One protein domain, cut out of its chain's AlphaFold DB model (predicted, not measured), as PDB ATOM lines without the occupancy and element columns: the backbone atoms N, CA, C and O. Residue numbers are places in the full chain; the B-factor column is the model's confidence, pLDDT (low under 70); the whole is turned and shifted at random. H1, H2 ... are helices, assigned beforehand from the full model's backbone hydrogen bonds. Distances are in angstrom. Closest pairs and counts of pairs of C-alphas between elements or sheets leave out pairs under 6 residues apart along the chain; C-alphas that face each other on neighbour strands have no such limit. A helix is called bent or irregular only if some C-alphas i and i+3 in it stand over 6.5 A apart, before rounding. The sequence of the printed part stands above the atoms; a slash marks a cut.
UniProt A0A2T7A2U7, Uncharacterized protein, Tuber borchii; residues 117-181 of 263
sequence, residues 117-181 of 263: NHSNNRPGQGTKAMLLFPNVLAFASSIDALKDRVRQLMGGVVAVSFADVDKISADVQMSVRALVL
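What this domain is: This is residues 117 to 181 of the 263 residues of an uncharacterized protein of Tuber borchii (UniProt A0A2T7A2U7). Three short helices make a triangle, each touching the other two: H2 and H3 run opposite ways, and H1 is steeply tilted to both. Long loops lead into H1 and join H2 to H3. The 65 printed residues are all helix by class, in the order H1, H2, H3, though under half are in named elements; the whole is compact, radius of gyration of the C-alphas 10.6 A, spanning 31 by 25 by 17 A.

Where its parts are: After residues 117 to 132, find C-alpha 133 at (169.009, 126.153, 115.378), where H1 runs to 142, 14.0 A. H2, residues 144 to 153, spans 15.3 A and is irregular: C-alphas 145 and 148 are 7.6 A apart. H3, residues 170 to 178, ends at C-alpha 178 (164.038, 123.707, 125.197).

How they stand to each other: Look at the closest C-alphas. H1 touches H2 at Ser 141 and Lys 147, 4.8 A, opposite ways at a steep tilt of 48 degrees. H1 touches H3 at Val 136 and Arg 177, 6.2 A, the same way at a steep 43 degrees. H2 and H3, a helical hairpin, touch at Val 150 and Val 176, 6.2 A, at a shallow 14 degrees. Packing is mostly crossed, only just, with 1 of 3 pairs shallow. Every O i to N i+4 pair is within hydrogen-bond range in H1 and H3, 4 of 6 in H2.

The domain as a whole: The printed part has no cut. The C-alphas farthest apart, of Ser 119 and Asp 144, are 31.1 A apart. The H2 to H3 link is long. No printed residue is under 70 in pLDDT.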
ATOM      1  N   ASN A 117     174.312 127.410 124.200       94.56
ATOM      2  CA  ASN A 117     175.430 128.264 123.848       94.56
ATOM      3  C   ASN A 117     175.494 129.516 124.748       94.56
ATOM      4  O   ASN A 117     174.499 130.226 124.886       94.56
ATOM      5  N   HIS A 118     176.686 129.809 125.281       92.56
ATOM      6  CA  HIS A 118     176.954 130.937 126.191       92.56
ATOM      7  C   HIS A 118     177.916 131.996 125.615       92.56
ATOM      8  O   HIS A 118     178.158 133.007 126.266       92.56
ATOM      9  N   SER A 119     178.489 131.796 124.420       85.88
ATOM     10  CA  SER A 119     179.631 132.603 123.943       85.88
ATOM     11  C   SER A 119     179.289 133.686 122.914       85.88
ATOM     12  O   SER A 119     180.018 134.666 122.800       85.88
ATOM     13  N   ASN A 120     178.207 133.534 122.143       80.62
ATOM     14  CA  ASN A 120     177.924 134.426 121.005       80.62
ATOM     15  C   ASN A 120     176.429 134.718 120.778       80.62
ATOM     16  O   ASN A 120     176.042 135.105 119.679       80.62
ATOM     17  N   ASN A 121     175.600 134.529 121.813       78.88
ATOM     18  CA  ASN A 121     174.171 134.860 121.823       78.88
ATOM     19  C   ASN A 121     173.394 134.372 120.581       78.88
ATOM     20  O   ASN A 121     172.612 135.121 120.005       78.88
ATOM     21  N   ARG A 122     173.621 133.128 120.144       93.50
ATOM     22  CA  ARG A 122     172.851 132.497 119.057       93.50
ATOM     23  C   ARG A 122     171.587 131.847 119.623       93.50
ATOM     24  O   ARG A 122     171.708 130.807 120.285       93.50
ATOM     25  N   PRO A 123     170.387 132.412 119.391       95.25
ATOM     26  CA  PRO A 123     169.150 131.812 119.866       95.25
ATOM     27  C   PRO A 123     168.976 130.409 119.283       95.25
ATOM     28  O   PRO A 123     169.488 130.084 118.216       95.25
ATOM     29  N   GLY A 124     168.315 129.532 120.033       96.81
ATOM     30  CA  GLY A 124     168.043 128.168 119.582       96.81
ATOM     31  C   GLY A 124     169.244 127.222 119.483       96.81
ATOM     32  O   GLY A 124     169.021 126.018 119.421       96.81
ATOM     33  N   GLN A 125     170.494 127.697 119.554       97.81
ATOM     34  CA  GLN A 125     171.661 126.813 119.638       97.81
ATOM     35  C   GLN A 125     171.719 126.122 121.009       97.81
ATOM     36  O   GLN A 125     171.591 126.786 122.047       97.81
ATOM     37  N   GLY A 126     171.911 124.801 121.021       97.56
ATOM     38  CA  GLY A 126     172.042 124.019 122.254       97.56
ATOM     39  C   GLY A 126     172.131 122.513 122.029       97.56
ATOM     40  O   GLY A 126     172.526 122.073 120.953       97.56
ATOM     41  N   THR A 127     171.732 121.739 123.045       98.50
ATOM     42  CA  THR A 127     172.061 120.316 123.277       98.50
ATOM     43  C   THR A 127     173.512 120.102 123.712       98.50
ATOM     44  O   THR A 127     174.354 120.973 123.514       98.50
ATOM     45  N   LYS A 128     173.864 118.913 124.219       98.31
ATOM     46  CA  LYS A 128     175.259 118.561 124.540       98.31
ATOM     47  C   LYS A 128     176.169 118.525 123.304       98.31
ATOM     48  O   LYS A 128     177.382 118.465 123.456       98.31
ATOM     49  N   ALA A 129     175.601 118.573 122.099       98.00
ATOM     50  CA  ALA A 129     176.323 118.662 120.831       98.00
ATOM     51  C   ALA A 129     176.365 120.088 120.239       98.00
ATOM     52  O   ALA A 129     176.828 120.251 119.114       98.00
ATOM     53  N   MET A 130     175.834 121.105 120.936       97.19
ATOM     54  CA  MET A 130     175.755 122.509 120.477       97.19
ATOM     55  C   MET A 130     175.251 122.703 119.040       97.19
ATOM     56  O   MET A 130     175.709 123.594 118.316       97.19
ATOM     57  N   LEU A 131     174.260 121.905 118.634       97.50
ATOM     58  CA  LEU A 131     173.607 122.033 117.337       97.50
ATOM     59  C   LEU A 131     173.080 123.458 117.130       97.50
ATOM     60  O   LEU A 131     172.427 124.031 118.003       97.50
ATOM     61  N   LEU A 132     173.338 124.013 115.945       96.06
ATOM     62  CA  LEU A 132     172.745 125.274 115.493       96.06
ATOM     63  C   LEU A 132     171.234 125.113 115.279       96.06
ATOM     64  O   LEU A 132     170.761 124.007 115.011       96.06
ATOM     65  N   PHE A 133     170.475 126.210 115.356       97.31
ATOM     66  CA  PHE A 133     169.009 126.153 115.378       97.31
ATOM     67  C   PHE A 133     168.364 125.343 114.235       97.31
ATOM     68  O   PHE A 133     167.533 124.493 114.550       97.31
ATOM     69  N   PRO A 134     168.748 125.489 112.946       97.06
ATOM     70  CA  PRO A 134     168.227 124.626 111.879       97.06
ATOM     71  C   PRO A 134     168.335 123.124 112.179       97.06
ATOM     72  O   PRO A 134     167.407 122.358 111.923       97.06
ATOM     73  N   ASN A 135     169.446 122.711 112.793       97.50
ATOM     74  CA  ASN A 135     169.696 121.324 113.169       97.50
ATOM     75  C   ASN A 135     168.951 120.930 114.450       97.50
ATOM     76  O   ASN A 135     168.479 119.804 114.541       97.50
ATOM     77  N   VAL A 136     168.787 121.840 115.414       98.00
ATOM     78  CA  VAL A 136     167.932 121.620 116.596       98.00
ATOM     79  C   VAL A 136     166.478 121.411 116.183       98.00
ATOM     80  O   VAL A 136     165.836 120.483 116.669       98.00
ATOM     81  N   LEU A 137     165.968 122.230 115.260       97.81
ATOM     82  CA  LEU A 137     164.624 122.090 114.707       97.81
ATOM     83  C   LEU A 137     164.457 120.743 114.000       97.81
ATOM     84  O   LEU A 137     163.486 120.034 114.263       97.81
ATOM     85  N   ALA A 138     165.406 120.372 113.135       97.12
ATOM     86  CA  ALA A 138     165.379 119.090 112.437       97.12
ATOM     87  C   ALA A 138     165.465 117.899 113.411       97.12
ATOM     88  O   ALA A 138     164.708 116.939 113.273       97.12
ATOM     89  N   PHE A 139     166.318 117.985 114.435       97.88
ATOM     90  CA  PHE A 139     166.449 116.956 115.464       97.88
ATOM     91  C   PHE A 139     165.164 116.803 116.280       97.88
ATOM     92  O   PHE A 139     164.613 115.705 116.350       97.88
ATOM     93  N   ALA A 140     164.627 117.899 116.822       97.81
ATOM     94  CA  ALA A 140     163.368 117.892 117.565       97.81
ATOM     95  C   ALA A 140     162.212 117.352 116.707       97.81
ATOM     96  O   ALA A 140     161.419 116.536 117.169       97.81
ATOM     97  N   SER A 141     162.164 117.741 115.429       97.06
ATOM     98  CA  SER A 141     161.175 117.254 114.460       97.06
ATOM     99  C   SER A 141     161.363 115.789 114.076       97.06
ATOM    100  O   SER A 141     160.458 115.212 113.488       97.06
ATOM    101  N   SER A 142     162.508 115.165 114.357       96.38
ATOM    102  CA  SER A 142     162.718 113.734 114.101       96.38
ATOM    103  C   SER A 142     162.169 112.847 115.223       96.38
ATOM    104  O   SER A 142     161.882 111.677 114.984       96.38
ATOM    105  N   ILE A 143     161.948 113.412 116.414       96.88
ATOM    106  CA  ILE A 143     161.486 112.693 117.603       96.88
ATOM    107  C   ILE A 143     159.956 112.700 117.638       96.88
ATOM    108  O   ILE A 143     159.340 113.750 117.815       96.88
ATOM    109  N   ASP A 144     159.336 111.525 117.515       96.75
ATOM    110  CA  ASP A 144     157.875 111.389 117.420       96.75
ATOM    111  C   ASP A 144     157.124 112.089 118.555       96.75
ATOM    112  O   ASP A 144     156.185 112.840 118.299       96.75
ATOM    113  N   ALA A 145     157.597 111.936 119.794       97.12
ATOM    114  CA  ALA A 145     156.988 112.556 120.970       97.12
ATOM    115  C   ALA A 145     157.035 114.100 120.972       97.12
ATOM    116  O   ALA A 145     156.315 114.729 121.744       97.12
ATOM    117  N   LEU A 146     157.879 114.724 120.140       97.62
ATOM    118  CA  LEU A 146     158.071 116.178 120.098       97.62
ATOM    119  C   LEU A 146     157.474 116.836 118.844       97.62
ATOM    120  O   LEU A 146     157.216 118.041 118.866       97.62
ATOM    121  N   LYS A 147     157.226 116.070 117.772       95.25
ATOM    122  CA  LYS A 147     156.814 116.576 116.447       95.25
ATOM    123  C   LYS A 147     155.639 117.555 116.494       95.25
ATOM    124  O   LYS A 147     155.717 118.627 115.892       95.25
ATOM    125  N   ASP A 148     154.572 117.231 117.219       97.00
ATOM    126  CA  ASP A 148     153.381 118.090 117.266       97.00
ATOM    127  C   ASP A 148     153.623 119.383 118.048       97.00
ATOM    128  O   ASP A 148     153.182 120.457 117.629       97.00
ATOM    129  N   ARG A 149     154.409 119.320 119.129       98.00
ATOM    130  CA  ARG A 149     154.792 120.518 119.881       98.00
ATOM    131  C   ARG A 149     155.705 121.427 119.061       98.00
ATOM    132  O   ARG A 149     155.531 122.643 119.103       98.00
ATOM    133  N   VAL A 150     156.629 120.855 118.286       97.81
ATOM    134  CA  VAL A 150     157.464 121.614 117.345       97.81
ATOM    135  C   VAL A 150     156.595 122.323 116.306       97.81
ATOM    136  O   VAL A 150     156.714 123.537 116.157       97.81
ATOM    137  N   ARG A 151     155.672 121.607 115.647       96.75
ATOM    138  CA  ARG A 151     154.742 122.206 114.671       96.75
ATOM    139  C   ARG A 151     153.935 123.349 115.277       96.75
ATOM    140  O   ARG A 151     153.785 124.379 114.629       96.75
ATOM    141  N   GLN A 152     153.445 123.191 116.505       97.38
ATOM    142  CA  GLN A 152     152.691 124.236 117.197       97.38
ATOM    143  C   GLN A 152     153.539 125.493 117.434       97.38
ATOM    144  O   GLN A 152     153.089 126.594 117.128       97.38
ATOM    145  N   LEU A 153     154.758 125.340 117.961       97.50
ATOM    146  CA  LEU A 153     155.663 126.465 118.234       97.50
ATOM    147  C   LEU A 153     156.101 127.186 116.956       97.50
ATOM    148  O   LEU A 153     156.265 128.401 116.956       97.50
ATOM    149  N   MET A 154     156.277 126.431 115.875       96.75
ATOM    150  CA  MET A 154     156.748 126.936 114.588       96.75
ATOM    151  C   MET A 154     155.618 127.379 113.644       96.75
ATOM    152  O   MET A 154     155.886 127.695 112.486       96.75
ATOM    153  N   GLY A 155     154.351 127.350 114.080       94.38
ATOM    154  CA  GLY A 155     153.209 127.696 113.224       94.38
ATOM    155  C   GLY A 155     153.077 126.808 111.978       94.38
ATOM    156  O   GLY A 155     152.648 127.275 110.928       94.38
ATOM    157  N   GLY A 156     153.488 125.540 112.071       88.56
ATOM    158  CA  GLY A 156     153.474 124.563 110.977       88.56
ATOM    159  C   GLY A 156     154.782 124.439 110.187       88.56
ATOM    160  O   GLY A 156     154.929 123.487 109.422       88.56
ATOM    161  N   VAL A 157     155.760 125.330 110.389       86.94
ATOM    162  CA  VAL A 157     157.087 125.222 109.758       86.94
ATOM    163  C   VAL A 157     157.905 124.114 110.434       86.94
ATOM    164  O   VAL A 157     158.050 124.094 111.649       86.94
ATOM    165  N   VAL A 158     158.468 123.178 109.666       80.69
ATOM    166  CA  VAL A 158     159.246 122.040 110.218       80.69
ATOM    167  C   VAL A 158     160.696 121.982 109.731       80.69
ATOM    168  O   VAL A 158     161.446 121.092 110.116       80.69
ATOM    169  N   ALA A 159     161.106 122.936 108.898       88.44
ATOM    170  CA  ALA A 159     162.476 123.079 108.427       88.44
ATOM    171  C   ALA A 159     162.778 124.555 108.151       88.44
ATOM    172  O   ALA A 159     161.921 125.286 107.658       88.44
ATOM    173  N   VAL A 160     163.999 124.980 108.468       92.69
ATOM    174  CA  VAL A 160     164.489 126.349 108.271       92.69
ATOM    175  C   VAL A 160     165.922 126.258 107.763       92.69
ATOM    176  O   VAL A 160     166.702 125.457 108.273       92.69
ATOM    177  N   SER A 161     166.268 127.039 106.741       93.56
ATOM    178  CA  SER A 161     167.640 127.105 106.233       93.56
ATOM    179  C   SER A 161     168.509 127.998 107.127       93.56
ATOM    180  O   SER A 161     168.002 128.849 107.855       93.56
ATOM    181  N   PHE A 162     169.834 127.867 107.038       92.00
ATOM    182  CA  PHE A 162     170.740 128.793 107.728       92.00
ATOM    183  C   PHE A 162     170.573 130.253 107.282       92.00
ATOM    184  O   PHE A 162     170.803 131.145 108.087       92.00
ATOM    185  N   ALA A 163     170.146 130.501 106.041       94.00
ATOM    186  CA  ALA A 163     169.911 131.852 105.529       94.00
ATOM    187  C   ALA A 163     168.593 132.467 106.035       94.00
ATOM    188  O   ALA A 163     168.415 133.680 105.981       94.00
ATOM    189  N   ASP A 164     167.670 131.635 106.521       94.31
ATOM    190  CA  ASP A 164     166.337 132.051 106.957       94.31
ATOM    191  C   ASP A 164     166.167 132.026 108.481       94.31
ATOM    192  O   ASP A 164     165.087 132.348 108.974       94.31
ATOM    193  N   VAL A 165     167.204 131.651 109.239       93.62
ATOM    194  CA  VAL A 165     167.119 131.516 110.703       93.62
ATOM    195  C   VAL A 165     166.671 132.810 111.387       93.62
ATOM    196  O   VAL A 165     165.852 132.759 112.302       93.62
ATOM    197  N   ASP A 166     167.106 133.965 110.880       93.12
ATOM    198  CA  ASP A 166     166.764 135.284 111.427       93.12
ATOM    199  C   ASP A 166     165.293 135.675 111.198       93.12
ATOM    200  O   ASP A 166     164.795 136.620 111.807       93.12
ATOM    201  N   LYS A 167     164.563 134.930 110.355       94.19
ATOM    202  CA  LYS A 167     163.112 135.101 110.169       94.19
ATOM    203  C   LYS A 167     162.301 134.444 111.289       94.19
ATOM    204  O   LYS A 167     161.102 134.692 111.394       94.19
ATOM    205  N   ILE A 168     162.927 133.605 112.115       96.50
ATOM    206  CA  ILE A 168     162.302 132.971 113.277       96.50
ATOM    207  C   ILE A 168     162.658 133.785 114.518       96.50
ATOM    208  O   ILE A 168     163.835 134.007 114.797       96.50
ATOM    209  N   SER A 169     161.658 134.208 115.294       96.19
ATOM    210  CA  SER A 169     161.917 134.987 116.509       96.19
ATOM    211  C   SER A 169     162.773 134.202 117.509       96.19
ATOM    212  O   SER A 169     162.638 132.982 117.648       96.19
ATOM    213  N   ALA A 170     163.640 134.906 118.239       96.50
ATOM    214  CA  ALA A 170     164.525 134.291 119.228       96.50
ATOM    215  C   ALA A 170     163.753 133.447 120.260       96.50
ATOM    216  O   ALA A 170     164.186 132.345 120.595       96.50
ATOM    217  N   ASP A 171     162.580 133.908 120.702       97.38
ATOM    218  CA  ASP A 171     161.734 133.192 121.664       97.38
ATOM    219  C   ASP A 171     161.224 131.852 121.125       97.38
ATOM    220  O   ASP A 171     161.235 130.848 121.842       97.38
ATOM    221  N   VAL A 172     160.837 131.798 119.846       97.88
ATOM    222  CA  VAL A 172     160.445 130.542 119.190       97.88
ATOM    223  C   VAL A 172     161.652 129.617 119.076       97.88
ATOM    224  O   VAL A 172     161.552 128.437 119.421       97.88
ATOM    225  N   GLN A 173     162.813 130.149 118.683       98.06
ATOM    226  CA  GLN A 173     164.037 129.356 118.585       98.06
ATOM    227  C   GLN A 173     164.422 128.724 119.932       98.06
ATOM    228  O   GLN A 173     164.724 127.530 120.013       98.06
ATOM    229  N   MET A 174     164.367 129.506 121.013       97.94
ATOM    230  CA  MET A 174     164.635 129.032 122.371       97.94
ATOM    231  C   MET A 174     163.586 128.027 122.857       97.94
ATOM    232  O   MET A 174     163.956 127.047 123.506       97.94
ATOM    233  N   SER A 175     162.311 128.231 122.518       98.31
ATOM    234  CA  SER A 175     161.217 127.323 122.885       98.31
ATOM    235  C   SER A 175     161.357 125.954 122.221       98.31
ATOM    236  O   SER A 175     161.178 124.936 122.883       98.31
ATOM    237  N   VAL A 176     161.723 125.909 120.936       98.38
ATOM    238  CA  VAL A 176     162.000 124.646 120.229       98.38
ATOM    239  C   VAL A 176     163.245 123.972 120.800       98.38
ATOM    240  O   VAL A 176     163.207 122.777 121.089       98.38
ATOM    241  N   ARG A 177     164.328 124.725 121.044       98.25
ATOM    242  CA  ARG A 177     165.533 124.191 121.698       98.25
ATOM    243  C   ARG A 177     165.223 123.559 123.048       98.25
ATOM    244  O   ARG A 177     165.738 122.484 123.333       98.25
ATOM    245  N   ALA A 178     164.387 124.199 123.867       98.38
ATOM    246  CA  ALA A 178     164.038 123.707 125.197       98.38
ATOM    247  C   ALA A 178     163.458 122.281 125.179       98.38
ATOM    248  O   ALA A 178     163.689 121.529 126.122       98.38
ATOM    249  N   LEU A 179     162.783 121.881 124.093       98.56
ATOM    250  CA  LEU A 179     162.218 120.535 123.942       98.56
ATOM    251  C   LEU A 179     163.277 119.427 123.913       98.56
ATOM    252  O   LEU A 179     162.962 118.291 124.254       98.56
ATOM    253  N   VAL A 180     164.512 119.741 123.503       98.56
ATOM    254  CA  VAL A 180     165.590 118.752 123.333       98.56
ATOM    255  C   VAL A 180     166.716 118.876 124.363       98.56
ATOM    256  O   VAL A 180     167.681 118.115 124.304       98.56
ATOM    257  N   LEU A 181     166.596 119.793 125.326       98.50
ATOM    258  CA  LEU A 181     167.543 119.930 126.437       98.50
ATOM    259  C   LEU A 181     167.489 118.816 127.500       98.50
ATOM    260  O   LEU A 181     168.538 118.589 128.110       98.50
TER     261      LEU A 181